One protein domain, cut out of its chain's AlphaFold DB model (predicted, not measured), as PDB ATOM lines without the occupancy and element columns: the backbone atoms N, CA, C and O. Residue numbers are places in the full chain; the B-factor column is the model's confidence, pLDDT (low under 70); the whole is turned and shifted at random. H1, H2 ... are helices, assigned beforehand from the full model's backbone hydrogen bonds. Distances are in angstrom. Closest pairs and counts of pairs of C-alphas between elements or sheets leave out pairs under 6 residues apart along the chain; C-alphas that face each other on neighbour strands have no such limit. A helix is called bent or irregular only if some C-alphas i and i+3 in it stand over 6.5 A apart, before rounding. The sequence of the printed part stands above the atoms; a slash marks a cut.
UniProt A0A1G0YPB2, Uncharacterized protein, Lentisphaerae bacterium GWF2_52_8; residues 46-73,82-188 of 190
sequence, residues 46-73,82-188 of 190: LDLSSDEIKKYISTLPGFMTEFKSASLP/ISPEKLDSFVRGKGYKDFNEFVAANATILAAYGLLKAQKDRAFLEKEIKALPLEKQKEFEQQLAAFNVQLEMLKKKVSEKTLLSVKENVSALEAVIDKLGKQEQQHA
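This is residues 46 to 73 and 82 to 188 of the 190 residues of an uncharacterized protein of Lentisphaerae bacterium GWF2_52_8 (UniProt A0A1G0YPB2). A long helical hairpin, H3 with H4 folded back along it, makes the longest axis, and a loose head of shorter helices gathers at the end of H3 where it begins. There H1a and H5 cross H3, H2 packs on its first residues with H1b alongside H2, and H6 runs out of the head with residues 181 to 188 sticking out. The printed part has 135 residues, with six named helices in the order H1 to H6 and no named strand; the class is all helix. It is loose, with a radius of gyration of the C-alphas of 18.5 A, and elongated, spanning 58 by 37 by 23 A.

H3, residues 99 to 130, is the longest helix, 46.2 A from C-alpha 99 at (294.192, 182.219, 162.492) to C-alpha 130 at (318.365, 163.938, 127.600). H4, residues 134 to 157, is 35.0 A long, with a kink of 28 degrees near residue 141; it is neither bent nor irregular, but only just: C-alphas 135 and 138 are 6.4 A apart. H5 is residues 160 to 168, and H6, residues 170 to 186, is 24.4 A long and ends at C-alpha 186 at (312.201, 161.399, 167.484). H2 is residues 84 to 92. H1, residues 50 to 69, was assigned by its hydrogen bonds as one helix but is bent: C-alphas 58 and 61 are 6.8 A apart. Its arms, H1a of residues 50 to 58 and H1b of residues 61 to 69, stand at a steep tilt of 40 degrees.

H3 and H4 touch as a helical hairpin at a shallow tilt of 20 degrees, opposite ways; their closest C-alphas, of Ile 129 and Gln 137, are 5.7 A apart. With residues 108 to 116 alone H3 touches H5, about perpendicular at 78 degrees, closest at the C-alphas of Ala 112 and Leu 163, 5.3 A. With residues 102 to 109 alone it touches H1a, about perpendicular at 79 degrees, closest at the C-alphas of Tyr 56 and Asn 106, 7.4 A. H1a also touches H5, with the closest C-alphas, of Ser 50 and Ser 165, 4.6 A apart. H6, with residues 172 to 176 alone, only just touches H1a, with 3 pairs of C-alphas within 8 A, the closest Ile 57 and Leu 173 at 6.1 A. H2 touches H3 at the C-alphas of Asp 88 and Phe 99, 4.8 A, and H1b at those of Glu 66 and Leu 87, 6.8 A. H4 and H6 are apart. Every O i to N i+4 pair is within hydrogen-bond range in H1a, H1b, H2, H3, H5 and H6, and 16 of 20 are in H4.

The two C-alphas farthest apart, of Glu 85 and Leu 134, are 58.8 A apart. Residues 74 to 81 are not printed; C-alphas 73 and 82 are 10.6 A apart across this cut. Of the links that are printed whole, H3 to H4, H4 to H5 and H5 to H6 are tight and H2 to H3 is short. The mean pLDDT of the printed part is 82.1; residues 68 to 73, 82 to 84 and 183 to 188 are under 70.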
ATOM      1  N   LEU A  46     298.393 185.799 147.330       83.12
ATOM      2  CA  LEU A  46     298.800 186.574 148.488       83.12
ATOM      3  C   LEU A  46     300.228 187.068 148.255       83.12
ATOM      4  O   LEU A  46     301.121 186.269 147.965       83.12
ATOM      5  N   ASP A  47     300.418 188.380 148.355       91.50
ATOM      6  CA  ASP A  47     301.669 189.084 148.063       91.50
ATOM      7  C   ASP A  47     302.513 189.296 149.321       91.50
ATOM      8  O   ASP A  47     302.641 190.407 149.842       91.50
ATOM      9  N   LEU A  48     303.140 188.215 149.776       91.62
ATOM     10  CA  LEU A  48     303.984 188.187 150.961       91.62
ATOM     11  C   LEU A  48     305.367 188.776 150.662       91.62
ATOM     12  O   LEU A  48     306.065 188.361 149.736       91.62
ATOM     13  N   SER A  49     305.760 189.752 151.468       94.69
ATOM     14  CA  SER A  49     307.100 190.334 151.538       94.69
ATOM     15  C   SER A  49     308.081 189.441 152.303       94.69
ATOM     16  O   SER A  49     307.675 188.577 153.081       94.69
ATOM     17  N   SER A  50     309.389 189.694 152.161       94.25
ATOM     18  CA  SER A  50     310.416 188.978 152.933       94.25
ATOM     19  C   SER A  50     310.192 189.058 154.447       94.25
ATOM     20  O   SER A  50     310.517 188.095 155.140       94.25
ATOM     21  N   ASP A  51     309.672 190.164 154.977       95.94
ATOM     22  CA  ASP A  51     309.454 190.301 156.419       95.94
ATOM     23  C   ASP A  51     308.270 189.454 156.892       95.94
ATOM     24  O   ASP A  51     308.334 188.846 157.959       95.94
ATOM     25  N   GLU A  52     307.237 189.294 156.060       95.06
ATOM     26  CA  GLU A  52     306.146 188.351 156.320       95.06
ATOM     27  C   GLU A  52     306.627 186.894 156.269       95.06
ATOM     28  O   GLU A  52     306.208 186.084 157.100       95.06
ATOM     29  N   ILE A  53     307.567 186.562 155.371       95.50
ATOM     30  CA  ILE A  53     308.212 185.239 155.353       95.50
ATOM     31  C   ILE A  53     309.021 185.006 156.636       95.50
ATOM     32  O   ILE A  53     308.895 183.951 157.255       95.50
ATOM     33  N   LYS A  54     309.814 185.985 157.091       95.88
ATOM     34  CA  LYS A  54     310.577 185.886 158.351       95.88
ATOM     35  C   LYS A  54     309.657 185.783 159.574       95.88
ATOM     36  O   LYS A  54     309.912 184.971 160.468       95.88
ATOM     37  N   LYS A  55     308.558 186.551 159.598       95.50
ATOM     38  CA  LYS A  55     307.497 186.454 160.615       95.50
ATOM     39  C   LYS A  55     306.935 185.033 160.661       95.50
ATOM     40  O   LYS A  55     306.880 184.435 161.734       95.50
ATOM     41  N   TYR A  56     306.626 184.452 159.505       94.62
ATOM     42  CA  TYR A  56     306.168 183.067 159.411       94.62
ATOM     43  C   TYR A  56     307.216 182.058 159.902       94.62
ATOM     44  O   TYR A  56     306.902 181.235 160.760       94.62
ATOM     45  N   ILE A  57     308.466 182.151 159.433       94.00
ATOM     46  CA  ILE A  57     309.564 181.246 159.823       94.00
ATOM     47  C   ILE A  57     309.774 181.249 161.343       94.00
ATOM     48  O   ILE A  57     309.972 180.191 161.939       94.00
ATOM     49  N   SER A  58     309.709 182.419 161.984       94.12
ATOM     50  CA  SER A  58     309.850 182.535 163.444       94.12
ATOM     51  C   SER A  58     308.611 182.064 164.219       94.12
ATOM     52  O   SER A  58     308.733 181.592 165.350       94.12
ATOM     53  N   THR A  59     307.426 182.147 163.613       91.81
ATOM     54  CA  THR A  59     306.151 181.738 164.221       91.81
ATOM     55  C   THR A  59     305.935 180.227 164.160       91.81
ATOM     56  O   THR A  59     305.445 179.638 165.126       91.81
ATOM     57  N   LEU A  60     306.328 179.590 163.053       89.88
ATOM     58  CA  LEU A  60     306.006 178.197 162.744       89.88
ATOM     59  C   LEU A  60     306.432 177.190 163.835       89.88
ATOM     60  O   LEU A  60     305.602 176.356 164.200       89.88
ATOM     61  N   PRO A  61     307.646 177.248 164.427       86.88
ATOM     62  CA  PRO A  61     308.026 176.304 165.477       86.88
ATOM     63  C   PRO A  61     307.123 176.369 166.708       86.88
ATOM     64  O   PRO A  61     306.675 175.335 167.194       86.88
ATOM     65  N   GLY A  62     306.824 177.583 167.183       85.06
ATOM     66  CA  GLY A  62     305.944 177.776 168.335       85.06
ATOM     67  C   GLY A  62     304.505 177.375 168.024       85.06
ATOM     68  O   GLY A  62     303.867 176.733 168.851       85.06
ATOM     69  N   PHE A  63     304.032 177.652 166.804       86.50
ATOM     70  CA  PHE A  63     302.718 177.197 166.353       86.50
ATOM     71  C   PHE A  63     302.607 175.668 166.400       86.50
ATOM     72  O   PHE A  63     301.630 175.144 166.923       86.50
ATOM     73  N   MET A  64     303.624 174.940 165.925       81.50
ATOM     74  CA  MET A  64     303.636 173.472 165.975       81.50
ATOM     75  C   MET A  64     303.675 172.933 167.411       81.50
ATOM     76  O   MET A  64     303.055 171.907 167.693       81.50
ATOM     77  N   THR A  65     304.365 173.612 168.332       80.56
ATOM     78  CA  THR A  65     304.323 173.276 169.765       80.56
ATOM     79  C   THR A  65     302.925 173.476 170.344       80.56
ATOM     80  O   THR A  65     302.402 172.571 170.995       80.56
ATOM     81  N   GLU A  66     302.289 174.619 170.071       76.75
ATOM     82  CA  GLU A  66     300.931 174.904 170.541       76.75
ATOM     83  C   GLU A  66     299.913 173.923 169.962       76.75
ATOM     84  O   GLU A  66     299.124 173.352 170.714       76.75
ATOM     85  N   PHE A  67     300.001 173.644 168.662       75.44
ATOM     86  CA  PHE A  67     299.170 172.669 167.964       75.44
ATOM     87  C   PHE A  67     299.279 171.276 168.595       75.44
ATOM     88  O   PHE A  67     298.261 170.664 168.910       75.44
ATOM     89  N   LYS A  68     300.501 170.794 168.868       68.19
ATOM     90  CA  LYS A  68     300.727 169.509 169.554       68.19
ATOM     91  C   LYS A  68     300.199 169.513 170.989       68.19
ATOM     92  O   LYS A  68     299.594 168.532 171.406       68.19
ATOM     93  N   SER A  69     300.380 170.606 171.734       62.22
ATOM     94  CA  SER A  69     299.875 170.726 173.112       62.22
ATOM     95  C   SER A  69     298.345 170.736 173.178       62.22
ATOM     96  O   SER A  69     297.763 170.148 174.082       62.22
ATOM     97  N   ALA A  70     297.697 171.345 172.180       56.94
ATOM     98  CA  ALA A  70     296.252 171.319 171.999       56.94
ATOM     99  C   ALA A  70     295.749 169.954 171.493       56.94
ATOM    100  O   ALA A  70     294.542 169.748 171.416       56.94
ATOM    101  N   SER A  71     296.667 169.037 171.153       53.59
ATOM    102  CA  SER A  71     296.368 167.727 170.574       53.59
ATOM    103  C   SER A  71     296.615 166.526 171.503       53.59
ATOM    104  O   SER A  71     296.504 165.386 171.053       53.59
ATOM    105  N   LEU A  72     296.969 166.732 172.779       48.44
ATOM    106  CA  LEU A  72     297.306 165.630 173.694       48.44
ATOM    107  C   LEU A  72     296.072 164.954 174.339       48.44
ATOM    108  O   LEU A  72     295.054 165.607 174.577       48.44
ATOM    109  N   PRO A  73     296.149 163.633 174.607       46.69
ATOM    110  CA  PRO A  73     294.992 162.761 174.767       46.69
ATOM    111  C   PRO A  73     294.429 162.824 176.186       46.69
ATOM    112  O   PRO A  73     295.123 162.550 177.164       46.69
ATOM    113  N   ILE A  82     291.228 170.259 169.446       58.97
ATOM    114  CA  ILE A  82     292.138 171.394 169.283       58.97
ATOM    115  C   ILE A  82     291.359 172.641 169.699       58.97
ATOM    116  O   ILE A  82     290.364 172.952 169.056       58.97
ATOM    117  N   SER A  83     291.789 173.351 170.747       65.44
ATOM    118  CA  SER A  83     291.197 174.645 171.116       65.44
ATOM    119  C   SER A  83     291.553 175.687 170.046       65.44
ATOM    120  O   SER A  83     292.704 176.143 170.009       65.44
ATOM    121  N   PRO A  84     290.616 176.088 169.161       69.06
ATOM    122  CA  PRO A  84     290.918 177.020 168.075       69.06
ATOM    123  C   PRO A  84     291.265 178.409 168.620       69.06
ATOM    124  O   PRO A  84     292.088 179.115 168.047       69.06
ATOM    125  N   GLU A  85     290.705 178.764 169.779       79.06
ATOM    126  CA  GLU A  85     290.952 180.016 170.499       79.06
ATOM    127  C   GLU A  85     292.406 180.143 170.968       79.06
ATOM    128  O   GLU A  85     292.995 181.221 170.879       79.06
ATOM    129  N   LYS A  86     293.024 179.040 171.417       81.25
ATOM    130  CA  LYS A  86     294.433 179.036 171.835       81.25
ATOM    131  C   LYS A  86     295.364 179.293 170.649       81.25
ATOM    132  O   LYS A  86     296.315 180.066 170.768       81.25
ATOM    133  N   LEU A  87     295.075 178.674 169.504       81.62
ATOM    134  CA  LEU A  87     295.843 178.874 168.275       81.62
ATOM    135  C   LEU A  87     295.643 180.279 167.700       81.62
ATOM    136  O   LEU A  87     296.624 180.902 167.298       81.62
ATOM    137  N   ASP A  88     294.412 180.797 167.711       84.56
ATOM    138  CA  ASP A  88     294.102 182.165 167.281       84.56
ATOM    139  C   ASP A  88     294.817 183.202 168.163       84.56
ATOM    140  O   ASP A  88     295.506 184.086 167.656       84.56
ATOM    141  N   SER A  89     294.758 183.039 169.490       89.62
ATOM    142  CA  SER A  89     295.475 183.890 170.447       89.62
ATOM    143  C   SER A  89     296.992 183.850 170.235       89.62
ATOM    144  O   SER A  89     297.646 184.895 170.189       89.62
ATOM    145  N   PHE A  90     297.556 182.656 170.016       90.19
ATOM    146  CA  PHE A  90     298.981 182.504 169.732       90.19
ATOM    147  C   PHE A  90     299.399 183.276 168.475       90.19
ATOM    148  O   PHE A  90     300.353 184.053 168.533       90.19
ATOM    149  N   VAL A  91     298.700 183.102 167.346       89.44
ATOM    150  CA  VAL A  91     299.087 183.782 166.098       89.44
ATOM    151  C   VAL A  91     298.844 185.290 166.170       89.44
ATOM    152  O   VAL A  91     299.657 186.057 165.650       89.44
ATOM    153  N   ARG A  92     297.814 185.746 166.895       93.06
ATOM    154  CA  ARG A  92     297.621 187.174 167.189       93.06
ATOM    155  C   ARG A  92     298.787 187.755 167.975       93.06
ATOM    156  O   ARG A  92     299.312 188.803 167.605       93.06
ATOM    157  N   GLY A  93     299.278 187.027 168.979       93.75
ATOM    158  CA  GLY A  93     300.494 187.374 169.722       93.75
ATOM    159  C   GLY A  93     301.769 187.424 168.865       93.75
ATOM    160  O   GLY A  93     302.784 187.963 169.303       93.75
ATOM    161  N   LYS A  94     301.732 186.892 167.637       94.56
ATOM    162  CA  LYS A  94     302.815 186.956 166.641       94.56
ATOM    163  C   LYS A  94     302.584 188.012 165.555       94.56
ATOM    164  O   LYS A  94     303.365 188.086 164.610       94.56
ATOM    165  N   GLY A  95     301.550 188.842 165.690       92.81
ATOM    166  CA  GLY A  95     301.250 189.923 164.750       92.81
ATOM    167  C   GLY A  95     300.526 189.463 163.483       92.81
ATOM    168  O   GLY A  95     300.702 190.072 162.427       92.81
ATOM    169  N   TYR A  96     299.759 188.374 163.557       91.81
ATOM    170  CA  TYR A  96     298.710 188.061 162.582       91.81
ATOM    171  C   TYR A  96     297.377 188.632 163.076       91.81
ATOM    172  O   TYR A  96     297.144 188.740 164.277       91.81
ATOM    173  N   LYS A  97     296.482 189.003 162.167       90.94
ATOM    174  CA  LYS A  97     295.131 189.469 162.492       90.94
ATOM    175  C   LYS A  97     294.307 188.362 163.135       90.94
ATOM    176  O   LYS A  97     293.581 188.631 164.088       90.94
ATOM    177  N   ASP A  98     294.403 187.155 162.594       85.12
ATOM    178  CA  ASP A  98     293.668 185.973 163.025       85.12
ATOM    179  C   ASP A  98     294.335 184.686 162.506       85.12
ATOM    180  O   ASP A  98     295.302 184.706 161.734       85.12
ATOM    181  N   PHE A  99     293.803 183.549 162.945       81.56
ATOM    182  CA  PHE A  99     294.192 182.219 162.492       81.56
ATOM    183  C   PHE A  99     294.108 182.042 160.970       81.56
ATOM    184  O   PHE A  99     294.986 181.408 160.381       81.56
ATOM    185  N   ASN A 100     293.103 182.625 160.312       83.00
ATOM    186  CA  ASN A 100     292.917 182.469 158.871       83.00
ATOM    187  C   ASN A 100     294.021 183.176 158.078       83.00
ATOM    188  O   ASN A 100     294.495 182.625 157.085       83.00
ATOM    189  N   GLU A 101     294.484 184.348 158.525       85.94
ATOM    190  CA  GLU A 101     295.640 185.028 157.928       85.94
ATOM    191  C   GLU A 101     296.901 184.163 158.033       85.94
ATOM    192  O   GLU A 101     297.621 183.988 157.046       85.94
ATOM    193  N   PHE A 102     297.153 183.566 159.204       87.06
ATOM    194  CA  PHE A 102     298.294 182.670 159.386       87.06
ATOM    195  C   PHE A 102     298.208 181.439 158.470       87.06
ATOM    196  O   PHE A 102     299.195 181.084 157.823       87.06
ATOM    197  N   VAL A 103     297.033 180.810 158.361       85.06
ATOM    198  CA  VAL A 103     296.813 179.650 157.480       85.06
ATOM    199  C   VAL A 103     296.985 180.020 156.004       85.06
ATOM    200  O   VAL A 103     297.622 179.272 155.259       85.06
ATOM    201  N   ALA A 104     296.485 181.181 155.577       84.69
ATOM    202  CA  ALA A 104     296.654 181.674 154.212       84.69
ATOM    203  C   ALA A 104     298.130 181.951 153.882       84.69
ATOM    204  O   ALA A 104     298.618 181.558 152.813       84.69
ATOM    205  N   ALA A 105     298.862 182.572 154.814       87.62
ATOM    206  CA  ALA A 105     300.300 182.778 154.693       87.62
ATOM    207  C   ALA A 105     301.042 181.435 154.616       87.62
ATOM    208  O   ALA A 105     301.817 181.221 153.687       87.62
ATOM    209  N   ASN A 106     300.741 180.491 155.512       88.50
ATOM    210  CA  ASN A 106     301.313 179.143 155.506       88.50
ATOM    211  C   ASN A 106     301.113 178.437 154.156       88.50
ATOM    212  O   ASN A 106     302.077 177.969 153.553       88.50
ATOM    213  N   ALA A 107     299.879 178.404 153.646       85.12
ATOM    214  CA  ALA A 107     299.563 177.758 152.375       85.12
ATOM    215  C   ALA A 107     300.316 178.400 151.198       85.12
ATOM    216  O   ALA A 107     300.857 177.693 150.345       85.12
ATOM    217  N   THR A 108     300.405 179.734 151.171       87.12
ATOM    218  CA  THR A 108     301.076 180.469 150.090       87.12
ATOM    219  C   THR A 108     302.594 180.255 150.132       87.12
ATOM    220  O   THR A 108     303.212 180.012 149.093       87.12
ATOM    221  N   ILE A 109     303.201 180.275 151.322       89.00
ATOM    222  CA  ILE A 109     304.640 180.046 151.511       89.00
ATOM    223  C   ILE A 109     305.018 178.617 151.125       89.00
ATOM    224  O   ILE A 109     305.989 178.420 150.394       89.00
ATOM    225  N   LEU A 110     304.236 177.620 151.551       85.81
ATOM    226  CA  LEU A 110     304.475 176.222 151.191       85.81
ATOM    227  C   LEU A 110     304.278 175.972 149.692       85.81
ATOM    228  O   LEU A 110     305.070 175.244 149.096       85.81
ATOM    229  N   ALA A 111     303.287 176.607 149.059       85.62
ATOM    230  CA  ALA A 111     303.106 176.533 147.611       85.62
ATOM    231  C   ALA A 111     304.296 177.148 146.852       85.62
ATOM    232  O   ALA A 111     304.795 176.545 145.901       85.62
ATOM    233  N   ALA A 112     304.790 178.312 147.286       88.50
ATOM    234  CA  ALA A 112     305.959 178.966 146.696       88.50
ATOM    235  C   ALA A 112     307.241 178.140 146.886       88.50
ATOM    236  O   ALA A 112     308.001 177.937 145.940       88.50
ATOM    237  N   TYR A 113     307.455 177.596 148.084       88.19
ATOM    238  CA  TYR A 113     308.578 176.709 148.372       88.19
ATOM    239  C   TYR A 113     308.510 175.408 147.557       88.19
ATOM    240  O   TYR A 113     309.501 175.001 146.947       88.19
ATOM    241  N   GLY A 114     307.328 174.791 147.474       85.06
ATOM    242  CA  GLY A 114     307.074 173.619 146.639       85.06
ATOM    243  C   GLY A 114     307.332 173.899 145.158       85.06
ATOM    244  O   GLY A 114     307.967 173.087 144.487       85.06
ATOM    245  N   LEU A 115     306.937 175.075 144.662       85.88
ATOM    246  CA  LEU A 115     307.233 175.516 143.300       85.88
ATOM    247  C   LEU A 115     308.745 175.647 143.056       85.88
ATOM    248  O   LEU A 115     309.228 175.151 142.041       85.88
ATOM    249  N   LEU A 116     309.508 176.244 143.982       87.25
ATOM    250  CA  LEU A 116     310.974 176.335 143.865       87.25
ATOM    251  C   LEU A 116     311.631 174.947 143.808       87.25
ATOM    252  O   LEU A 116     312.533 174.716 143.000       87.25
ATOM    253  N   LYS A 117     311.168 174.002 144.637       84.69
ATOM    254  CA  LYS A 117     311.654 172.614 144.619       84.69
ATOM    255  C   LYS A 117     311.313 171.912 143.311       84.69
ATOM    256  O   LYS A 117     312.204 171.364 142.672       84.69
ATOM    257  N   ALA A 118     310.062 172.005 142.874       83.06
ATOM    258  CA  ALA A 118     309.602 171.383 141.642       83.06
ATOM    259  C   ALA A 118     310.311 171.961 140.401       83.06
ATOM    260  O   ALA A 118     310.617 171.219 139.474       83.06
ATOM    261  N   GLN A 119     310.649 173.256 140.387       85.25
ATOM    262  CA  GLN A 119     311.466 173.860 139.324       85.25
ATOM    263  C   GLN A 119     312.884 173.274 139.277       85.25
ATOM    264  O   GLN A 119     313.399 172.995 138.193       85.25
ATOM    265  N   LYS A 120     313.510 173.052 140.440       82.31
ATOM    266  CA  LYS A 120     314.824 172.401 140.530       82.31
ATOM    267  C   LYS A 120     314.761 170.942 140.072       82.31
ATOM    268  O   LYS A 120     315.630 170.506 139.319       82.31
ATOM    269  N   ASP A 121     313.727 170.218 140.488       80.00
ATOM    270  CA  ASP A 121     313.518 168.823 140.099       80.00
ATOM    271  C   ASP A 121     313.216 168.702 138.602       80.00
ATOM    272  O   ASP A 121     313.751 167.809 137.953       80.00
ATOM    273  N   ARG A 122     312.468 169.648 138.015       82.56
ATOM    274  CA  ARG A 122     312.253 169.728 136.561       82.56
ATOM    275  C   ARG A 122     313.571 169.801 135.806       82.56
ATOM    276  O   ARG A 122     313.794 169.020 134.891       82.56
ATOM    277  N   ALA A 123     314.431 170.747 136.186       78.94
ATOM    278  CA  ALA A 123     315.707 170.967 135.513       78.94
ATOM    279  C   ALA A 123     316.618 169.735 135.626       78.94
ATOM    280  O   ALA A 123     317.339 169.402 134.686       78.94
ATOM    281  N   PHE A 124     316.560 169.036 136.763       78.38
ATOM    282  CA  PHE A 124     317.244 167.761 136.945       78.38
ATOM    283  C   PHE A 124     316.667 166.676 136.025       78.38
ATOM    284  O   PHE A 124     317.419 166.074 135.267       78.38
ATOM    285  N   LEU A 125     315.347 166.471 136.029       75.00
ATOM    286  CA  LEU A 125     314.679 165.477 135.184       75.00
ATOM    287  C   LEU A 125     314.934 165.729 133.695       75.00
ATOM    288  O   LEU A 125     315.277 164.801 132.979       75.00
ATOM    289  N   GLU A 126     314.853 166.974 133.229       78.31
ATOM    290  CA  GLU A 126     315.167 167.333 131.840       78.31
ATOM    291  C   GLU A 126     316.592 166.953 131.439       78.31
ATOM    292  O   GLU A 126     316.824 166.500 130.317       78.31
ATOM    293  N   LYS A 127     317.554 167.130 132.350       83.19
ATOM    294  CA  LYS A 127     318.945 166.743 132.119       83.19
ATOM    295  C   LYS A 127     319.098 165.224 132.060       83.19
ATOM    296  O   LYS A 127     319.757 164.731 131.149       83.19
ATOM    297  N   GLU A 128     318.490 164.504 133.000       80.62
ATOM    298  CA  GLU A 128     318.553 163.041 133.051       80.62
ATOM    299  C   GLU A 128     317.886 162.412 131.824       80.62
ATOM    300  O   GLU A 128     318.466 161.531 131.203       80.62
ATOM    301  N   ILE A 129     316.720 162.918 131.404       77.69
ATOM    302  CA  ILE A 129     315.997 162.415 130.228       77.69
ATOM    303  C   ILE A 129     316.847 162.555 128.968       77.69
ATOM    304  O   ILE A 129     316.984 161.595 128.217       77.69
ATOM    305  N   LYS A 130     317.483 163.713 128.758       83.56
ATOM    306  CA  LYS A 130     318.365 163.938 127.600       83.56
ATOM    307  C   LYS A 130     319.585 163.015 127.571       83.56
ATOM    308  O   LYS A 130     320.153 162.811 126.502       83.56
ATOM    309  N   ALA A 131     319.996 162.477 128.719       82.50
ATOM    310  CA  ALA A 131     321.104 161.534 128.819       82.50
ATOM    311  C   ALA A 131     320.689 160.074 128.543       82.50
ATOM    312  O   ALA A 131     321.557 159.212 128.421       82.50
ATOM    313  N   LEU A 132     319.386 159.778 128.446       79.88
ATOM    314  CA  LEU A 132     318.888 158.429 128.177       79.88
ATOM    315  C   LEU A 132     318.964 158.064 126.686       79.88
ATOM    316  O   LEU A 132     318.927 158.948 125.830       79.88
ATOM    317  N   PRO A 133     318.983 156.762 126.346       84.81
ATOM    318  CA  PRO A 133     318.780 156.299 124.976       84.81
ATOM    319  C   PRO A 133     317.437 156.769 124.402       84.81
ATOM    320  O   PRO A 133     316.433 156.834 125.115       84.81
ATOM    321  N   LEU A 134     317.407 157.043 123.096       82.88
ATOM    322  CA  LEU A 134     316.275 157.653 122.375       82.88
ATOM    323  C   LEU A 134     314.941 156.902 122.560       82.88
ATOM    324  O   LEU A 134     313.875 157.509 122.626       82.88
ATOM    325  N   GLU A 135     315.010 155.580 122.704       80.38
ATOM    326  CA  GLU A 135     313.868 154.687 122.950       80.38
ATOM    327  C   GLU A 135     313.180 154.963 124.292       80.38
ATOM    328  O   GLU A 135     311.963 154.831 124.407       80.38
ATOM    329  N   LYS A 136     313.950 155.382 125.303       74.75
ATOM    330  CA  LYS A 136     313.456 155.703 126.646       74.75
ATOM    331  C   LYS A 136     313.088 157.170 126.809       74.75
ATOM    332  O   LYS A 136     312.224 157.476 127.626       74.75
ATOM    333  N   GLN A 137     313.660 158.067 126.005       77.31
ATOM    334  CA  GLN A 137     313.337 159.498 126.051       77.31
ATOM    335  C   GLN A 137     311.833 159.752 125.883       77.31
ATOM    336  O   GLN A 137     311.251 160.461 126.701       77.31
ATOM    337  N   LYS A 138     311.175 159.091 124.920       78.75
ATOM    338  CA  LYS A 138     309.736 159.279 124.649       78.75
ATOM    339  C   LYS A 138     308.831 158.962 125.846       78.75
ATOM    340  O   LYS A 138     307.857 159.675 126.079       78.75
ATOM    341  N   GLU A 139     309.138 157.909 126.607       72.88
ATOM    342  CA  GLU A 139     308.357 157.518 127.795       72.88
ATOM    343  C   GLU A 139     308.488 158.570 128.909       72.88
ATOM    344  O   GLU A 139     307.500 158.950 129.543       72.88
ATOM    345  N   PHE A 140     309.696 159.095 129.126       74.75
ATOM    346  CA  PHE A 140     309.939 160.091 130.169       74.75
ATOM    347  C   PHE A 140     309.543 161.517 129.764       74.75
ATOM    348  O   PHE A 140     309.174 162.311 130.628       74.75
ATOM    349  N   GLU A 141     309.538 161.847 128.472       77.06
ATOM    350  CA  GLU A 141     309.021 163.122 127.960       77.06
ATOM    351  C   GLU A 141     307.526 163.296 128.259       77.06
ATOM    352  O   GLU A 141     307.096 164.387 128.638       77.06
ATOM    353  N   GLN A 142     306.732 162.221 128.181       75.31
ATOM    354  CA  GLN A 142     305.317 162.258 128.569       75.31
ATOM    355  C   GLN A 142     305.138 162.522 130.071       75.31
ATOM    356  O   GLN A 142     304.286 163.319 130.471       75.31
ATOM    357  N   GLN A 143     305.972 161.905 130.914       72.56
ATOM    358  CA  GLN A 143     305.961 162.153 132.359       72.56
ATOM    359  C   GLN A 143     306.384 163.591 132.687       72.56
ATOM    360  O   GLN A 143     305.768 164.244 133.531       72.56
ATOM    361  N   LEU A 144     307.385 164.115 131.976       76.44
ATOM    362  CA  LEU A 144     307.816 165.504 132.094       76.44
ATOM    363  C   LEU A 144     306.707 166.479 131.669       76.44
ATOM    364  O   LEU A 144     306.510 167.501 132.324       76.44
ATOM    365  N   ALA A 145     305.942 166.163 130.620       77.44
ATOM    366  CA  ALA A 145     304.801 166.971 130.198       77.44
ATOM    367  C   ALA A 145     303.709 167.035 131.281       77.44
ATOM    368  O   ALA A 145     303.247 168.127 131.619       77.44
ATOM    369  N   ALA A 146     303.350 165.899 131.889       76.25
ATOM    370  CA  ALA A 146     302.399 165.861 133.004       76.25
ATOM    371  C   ALA A 146     302.903 166.665 134.219       76.25
ATOM    372  O   ALA A 146     302.145 167.422 134.832       76.25
ATOM    373  N   PHE A 147     304.198 166.562 134.528       76.75
ATOM    374  CA  PHE A 147     304.833 167.347 135.585       76.75
ATOM    375  C   PHE A 147     304.814 168.856 135.293       76.75
ATOM    376  O   PHE A 147     304.529 169.662 136.181       76.75
ATOM    377  N   ASN A 148     305.029 169.258 134.039       79.25
ATOM    378  CA  ASN A 148     304.960 170.660 133.624       79.25
ATOM    379  C   ASN A 148     303.556 171.252 133.804       79.25
ATOM    380  O   ASN A 148     303.434 172.393 134.246       79.25
ATOM    381  N   VAL A 149     302.495 170.480 133.551       80.62
ATOM    382  CA  VAL A 149     301.115 170.924 133.826       80.62
ATOM    383  C   VAL A 149     300.918 171.206 135.321       80.62
ATOM    384  O   VAL A 149     300.342 172.232 135.686       80.62
ATOM    385  N   GLN A 150     301.440 170.345 136.199       76.88
ATOM    386  CA  GLN A 150     301.382 170.560 137.650       76.88
ATOM    387  C   GLN A 150     302.173 171.800 138.088       76.88
ATOM    388  O   GLN A 150     301.693 172.586 138.909       76.88
ATOM    389  N   LEU A 151     303.351 172.022 137.499       78.56
ATOM    390  CA  LEU A 151     304.150 173.225 137.726       78.56
ATOM    391  C   LEU A 151     303.409 174.504 137.326       78.56
ATOM    392  O   LEU A 151     303.415 175.471 138.085       78.56
ATOM    393  N   GLU A 152     302.744 174.514 136.171       80.88
ATOM    394  CA  GLU A 152     301.950 175.665 135.731       80.88
ATOM    395  C   GLU A 152     300.759 175.932 136.664       80.88
ATOM    396  O   GLU A 152     300.453 177.089 136.964       80.88
ATOM    397  N   MET A 153     300.122 174.889 137.206       79.69
ATOM    398  CA  MET A 153     299.076 175.060 138.222       79.69
ATOM    399  C   MET A 153     299.611 175.702 139.507       79.69
ATOM    400  O   MET A 153     298.951 176.577 140.068       79.69
ATOM    401  N   LEU A 154     300.806 175.317 139.963       73.62
ATOM    402  CA  LEU A 154     301.447 175.936 141.129       73.62
ATOM    403  C   LEU A 154     301.841 177.395 140.855       73.62
ATOM    404  O   LEU A 154     301.556 178.265 141.676       73.62
ATOM    405  N   LYS A 155     302.402 177.700 139.678       82.06
ATOM    406  CA  LYS A 155     302.719 179.083 139.263       82.06
ATOM    407  C   LYS A 155     301.491 179.993 139.245       82.06
ATOM    408  O   LYS A 155     301.576 181.169 139.595       82.06
ATOM    409  N   LYS A 156     300.325 179.464 138.868       82.75
ATOM    410  CA  LYS A 156     299.063 180.222 138.895       82.75
ATOM    411  C   LYS A 156     298.584 180.561 140.308       82.75
ATOM    412  O   LYS A 156     297.803 181.495 140.441       82.75
ATOM    413  N   LYS A 157     299.062 179.864 141.342       78.06
ATOM    414  CA  LYS A 157     298.670 180.079 142.747       78.06
ATOM    415  C   LYS A 157     299.639 180.962 143.534       78.06
ATOM    416  O   LYS A 157     299.293 181.429 144.610       78.06
ATOM    417  N   VAL A 158     300.834 181.207 143.002       86.38
ATOM    418  CA  VAL A 158     301.900 181.958 143.678       86.38
ATOM    419  C   VAL A 158     302.149 183.269 142.929       86.38
ATOM    420  O   VAL A 158     302.154 183.301 141.693       86.38
ATOM    421  N   SER A 159     302.311 184.376 143.651       90.00
ATOM    422  CA  SER A 159     302.756 185.635 143.046       90.00
ATOM    423  C   SER A 159     304.273 185.680 142.897       90.00
ATOM    424  O   SER A 159     305.006 185.025 143.640       90.00
ATOM    425  N   GLU A 160     304.764 186.473 141.946       90.81
ATOM    426  CA  GLU A 160     306.209 186.648 141.751       90.81
ATOM    427  C   GLU A 160     306.880 187.260 142.982       90.81
ATOM    428  O   GLU A 160     307.951 186.804 143.381       90.81
ATOM    429  N   LYS A 161     306.218 188.222 143.639       92.44
ATOM    430  CA  LYS A 161     306.701 188.837 144.879       92.44
ATOM    431  C   LYS A 161     306.892 187.799 145.987       92.44
ATOM    432  O   LYS A 161     307.950 187.765 146.618       92.44
ATOM    433  N   THR A 162     305.908 186.923 146.192       92.62
ATOM    434  CA  THR A 162     306.011 185.859 147.198       92.62
ATOM    435  C   THR A 162     307.068 184.832 146.817       92.62
ATOM    436  O   THR A 162     307.843 184.408 147.671       92.62
ATOM    437  N   LEU A 163     307.160 184.458 145.537       93.31
ATOM    438  CA  LEU A 163     308.187 183.532 145.063       93.31
ATOM    439  C   LEU A 163     309.600 184.072 145.317       93.31
ATOM    440  O   LEU A 163     310.460 183.329 145.788       93.31
ATOM    441  N   LEU A 164     309.829 185.359 145.039       94.44
ATOM    442  CA  LEU A 164     311.106 186.023 145.289       94.44
ATOM    443  C   LEU A 164     311.413 186.082 146.790       94.44
ATOM    444  O   LEU A 164     312.483 185.649 147.209       94.44
ATOM    445  N   SER A 165     310.441 186.500 147.600       95.88
ATOM    446  CA  SER A 165     310.587 186.583 149.058       95.88
ATOM    447  C   SER A 165     310.880 185.214 149.689       95.88
ATOM    448  O   SER A 165     311.722 185.095 150.578       95.88
ATOM    449  N   VAL A 166     310.235 184.144 149.215       94.12
ATOM    450  CA  VAL A 166     310.531 182.775 149.667       94.12
ATOM    451  C   VAL A 166     311.904 182.319 149.184       94.12
ATOM    452  O   VAL A 166     312.622 181.676 149.946       94.12
ATOM    453  N   LYS A 167     312.310 182.672 147.959       94.25
ATOM    454  CA  LYS A 167     313.645 182.355 147.433       94.25
ATOM    455  C   LYS A 167     314.756 183.006 148.262       94.25
ATOM    456  O   LYS A 167     315.745 182.342 148.551       94.25
ATOM    457  N   GLU A 168     314.582 184.257 148.681       96.25
ATOM    458  CA  GLU A 168     315.525 184.973 149.556       96.25
ATOM    459  C   GLU A 168     315.674 184.308 150.930       96.25
ATOM    460  O   GLU A 168     316.759 184.295 151.506       96.25
ATOM    461  N   ASN A 169     314.597 183.709 151.441       95.00
ATOM    462  CA  ASN A 169     314.554 183.104 152.773       95.00
ATOM    463  C   ASN A 169     314.594 181.563 152.738       95.00
ATOM    464  O   ASN A 169     314.358 180.916 153.761       95.00
ATOM    465  N   VAL A 170     314.902 180.959 151.583       92.69
ATOM    466  CA  VAL A 170     314.732 179.514 151.352       92.69
ATOM    467  C   VAL A 170     315.558 178.667 152.314       92.69
ATOM    468  O   VAL A 170     315.052 177.683 152.840       92.69
ATOM    469  N   SER A 171     316.792 179.073 152.617       92.31
ATOM    470  CA  SER A 171     317.669 178.332 153.531       92.31
ATOM    471  C   SER A 171     317.162 178.360 154.973       92.31
ATOM    472  O   SER A 171     317.242 177.355 155.677       92.31
ATOM    473  N   ALA A 172     316.606 179.491 155.417       92.56
ATOM    474  CA  ALA A 172     316.020 179.606 156.749       92.56
ATOM    475  C   ALA A 172     314.719 178.795 156.855       92.56
ATOM    476  O   ALA A 172     314.498 178.103 157.851       92.56
ATOM    477  N   LEU A 173     313.891 178.827 155.807       90.19
ATOM    478  CA  LEU A 173     312.674 178.025 155.715       90.19
ATOM    479  C   LEU A 173     312.987 176.520 155.720       90.19
ATOM    480  O   LEU A 173     312.386 175.773 156.487       90.19
ATOM    481  N   GLU A 174     313.969 176.085 154.926       90.00
ATOM    482  CA  GLU A 174     314.470 174.705 154.901       90.00
ATOM    483  C   GLU A 174     314.946 174.248 156.277       90.00
ATOM    484  O   GLU A 174     314.539 173.188 156.743       90.00
ATOM    485  N   ALA A 175     315.755 175.063 156.960       89.00
ATOM    486  CA  ALA A 175     316.275 174.725 158.280       89.00
ATOM    487  C   ALA A 175     315.157 174.514 159.314       89.00
ATOM    488  O   ALA A 175     315.237 173.595 160.134       89.00
ATOM    489  N   VAL A 176     314.104 175.338 159.272       87.00
ATOM    490  CA  VAL A 176     312.946 175.181 160.162       87.00
ATOM    491  C   VAL A 176     312.135 173.936 159.806       87.00
ATOM    492  O   VAL A 176     311.834 173.152 160.706       87.00
ATOM    493  N   ILE A 177     311.831 173.707 158.525       83.38
ATOM    494  CA  ILE A 177     311.094 172.513 158.076       83.38
ATOM    495  C   ILE A 177     311.860 171.232 158.446       83.38
ATOM    496  O   ILE A 177     311.276 170.304 159.003       83.38
ATOM    497  N   ASP A 178     313.175 171.194 158.221       82.25
ATOM    498  CA  ASP A 178     314.023 170.049 158.565       82.25
ATOM    499  C   ASP A 178     314.068 169.804 160.077       82.25
ATOM    500  O   ASP A 178     314.042 168.656 160.531       82.25
ATOM    501  N   LYS A 179     314.139 170.873 160.881       80.69
ATOM    502  CA  LYS A 179     314.112 170.769 162.345       80.69
ATOM    503  C   LYS A 179     312.781 170.199 162.831       80.69
ATOM    504  O   LYS A 179     312.791 169.299 163.670       80.69
ATOM    505  N   LEU A 180     311.664 170.675 162.281       77.25
ATOM    506  CA  LEU A 180     310.327 170.172 162.604       77.25
ATOM    507  C   LEU A 180     310.167 168.699 162.206       77.25
ATOM    508  O   LEU A 180     309.722 167.895 163.023       77.25
ATOM    509  N   GLY A 181     310.638 168.314 161.016       73.44
ATOM    510  CA  GLY A 181     310.606 166.922 160.562       73.44
ATOM    511  C   GLY A 181     311.447 165.973 161.426       73.44
ATOM    512  O   GLY A 181     311.040 164.841 161.682       73.44
ATOM    513  N   LYS A 182     312.603 166.422 161.939       74.38
ATOM    514  CA  LYS A 182     313.415 165.631 162.888       74.38
ATOM    515  C   LYS A 182     312.728 165.462 164.243       74.38
ATOM    516  O   LYS A 182     312.796 164.379 164.818       74.38
ATOM    517  N   GLN A 183     312.066 166.507 164.741       65.88
ATOM    518  CA  GLN A 183     311.314 166.441 165.997       65.88
ATOM    519  C   GLN A 183     310.131 165.468 165.906       65.88
ATOM    520  O   GLN A 183     309.830 164.789 166.879       65.88
ATOM    521  N   GLU A 184     309.476 165.349 164.751       58.91
ATOM    522  CA  GLU A 184     308.419 164.347 164.547       58.91
ATOM    523  C   GLU A 184     308.953 162.910 164.526       58.91
ATOM    524  O   GLU A 184     308.326 162.017 165.088       58.91
ATOM    525  N   GLN A 185     310.141 162.681 163.961       57.88
ATOM    526  CA  GLN A 185     310.752 161.347 163.907       57.88
ATOM    527  C   GLN A 185     311.266 160.858 165.267       57.88
ATOM    528  O   GLN A 185     311.217 159.662 165.538       57.88
ATOM    529  N   GLN A 186     311.728 161.759 166.139       54.00
ATOM    530  CA  GLN A 186     312.201 161.399 167.484       54.00
ATOM    531  C   GLN A 186     311.069 161.026 168.453       54.00
ATOM    532  O   GLN A 186     311.320 160.315 169.418       54.00
ATOM    533  N   HIS A 187     309.833 161.452 168.187       47.75
ATOM    534  CA  HIS A 187     308.652 161.066 168.967       47.75
ATOM    535  C   HIS A 187     307.898 159.855 168.390       47.75
ATOM    536  O   HIS A 187     306.924 159.411 168.990       47.75
ATOM    537  N   ALA A 188     308.331 159.327 167.240       43.69
ATOM    538  CA  ALA A 188     307.738 158.163 166.577       43.69
ATOM    539  C   ALA A 188     308.574 156.874 166.731       43.69
ATOM    540  O   ALA A 188     308.214 155.845 166.161       43.69
TER     541      ALA A 188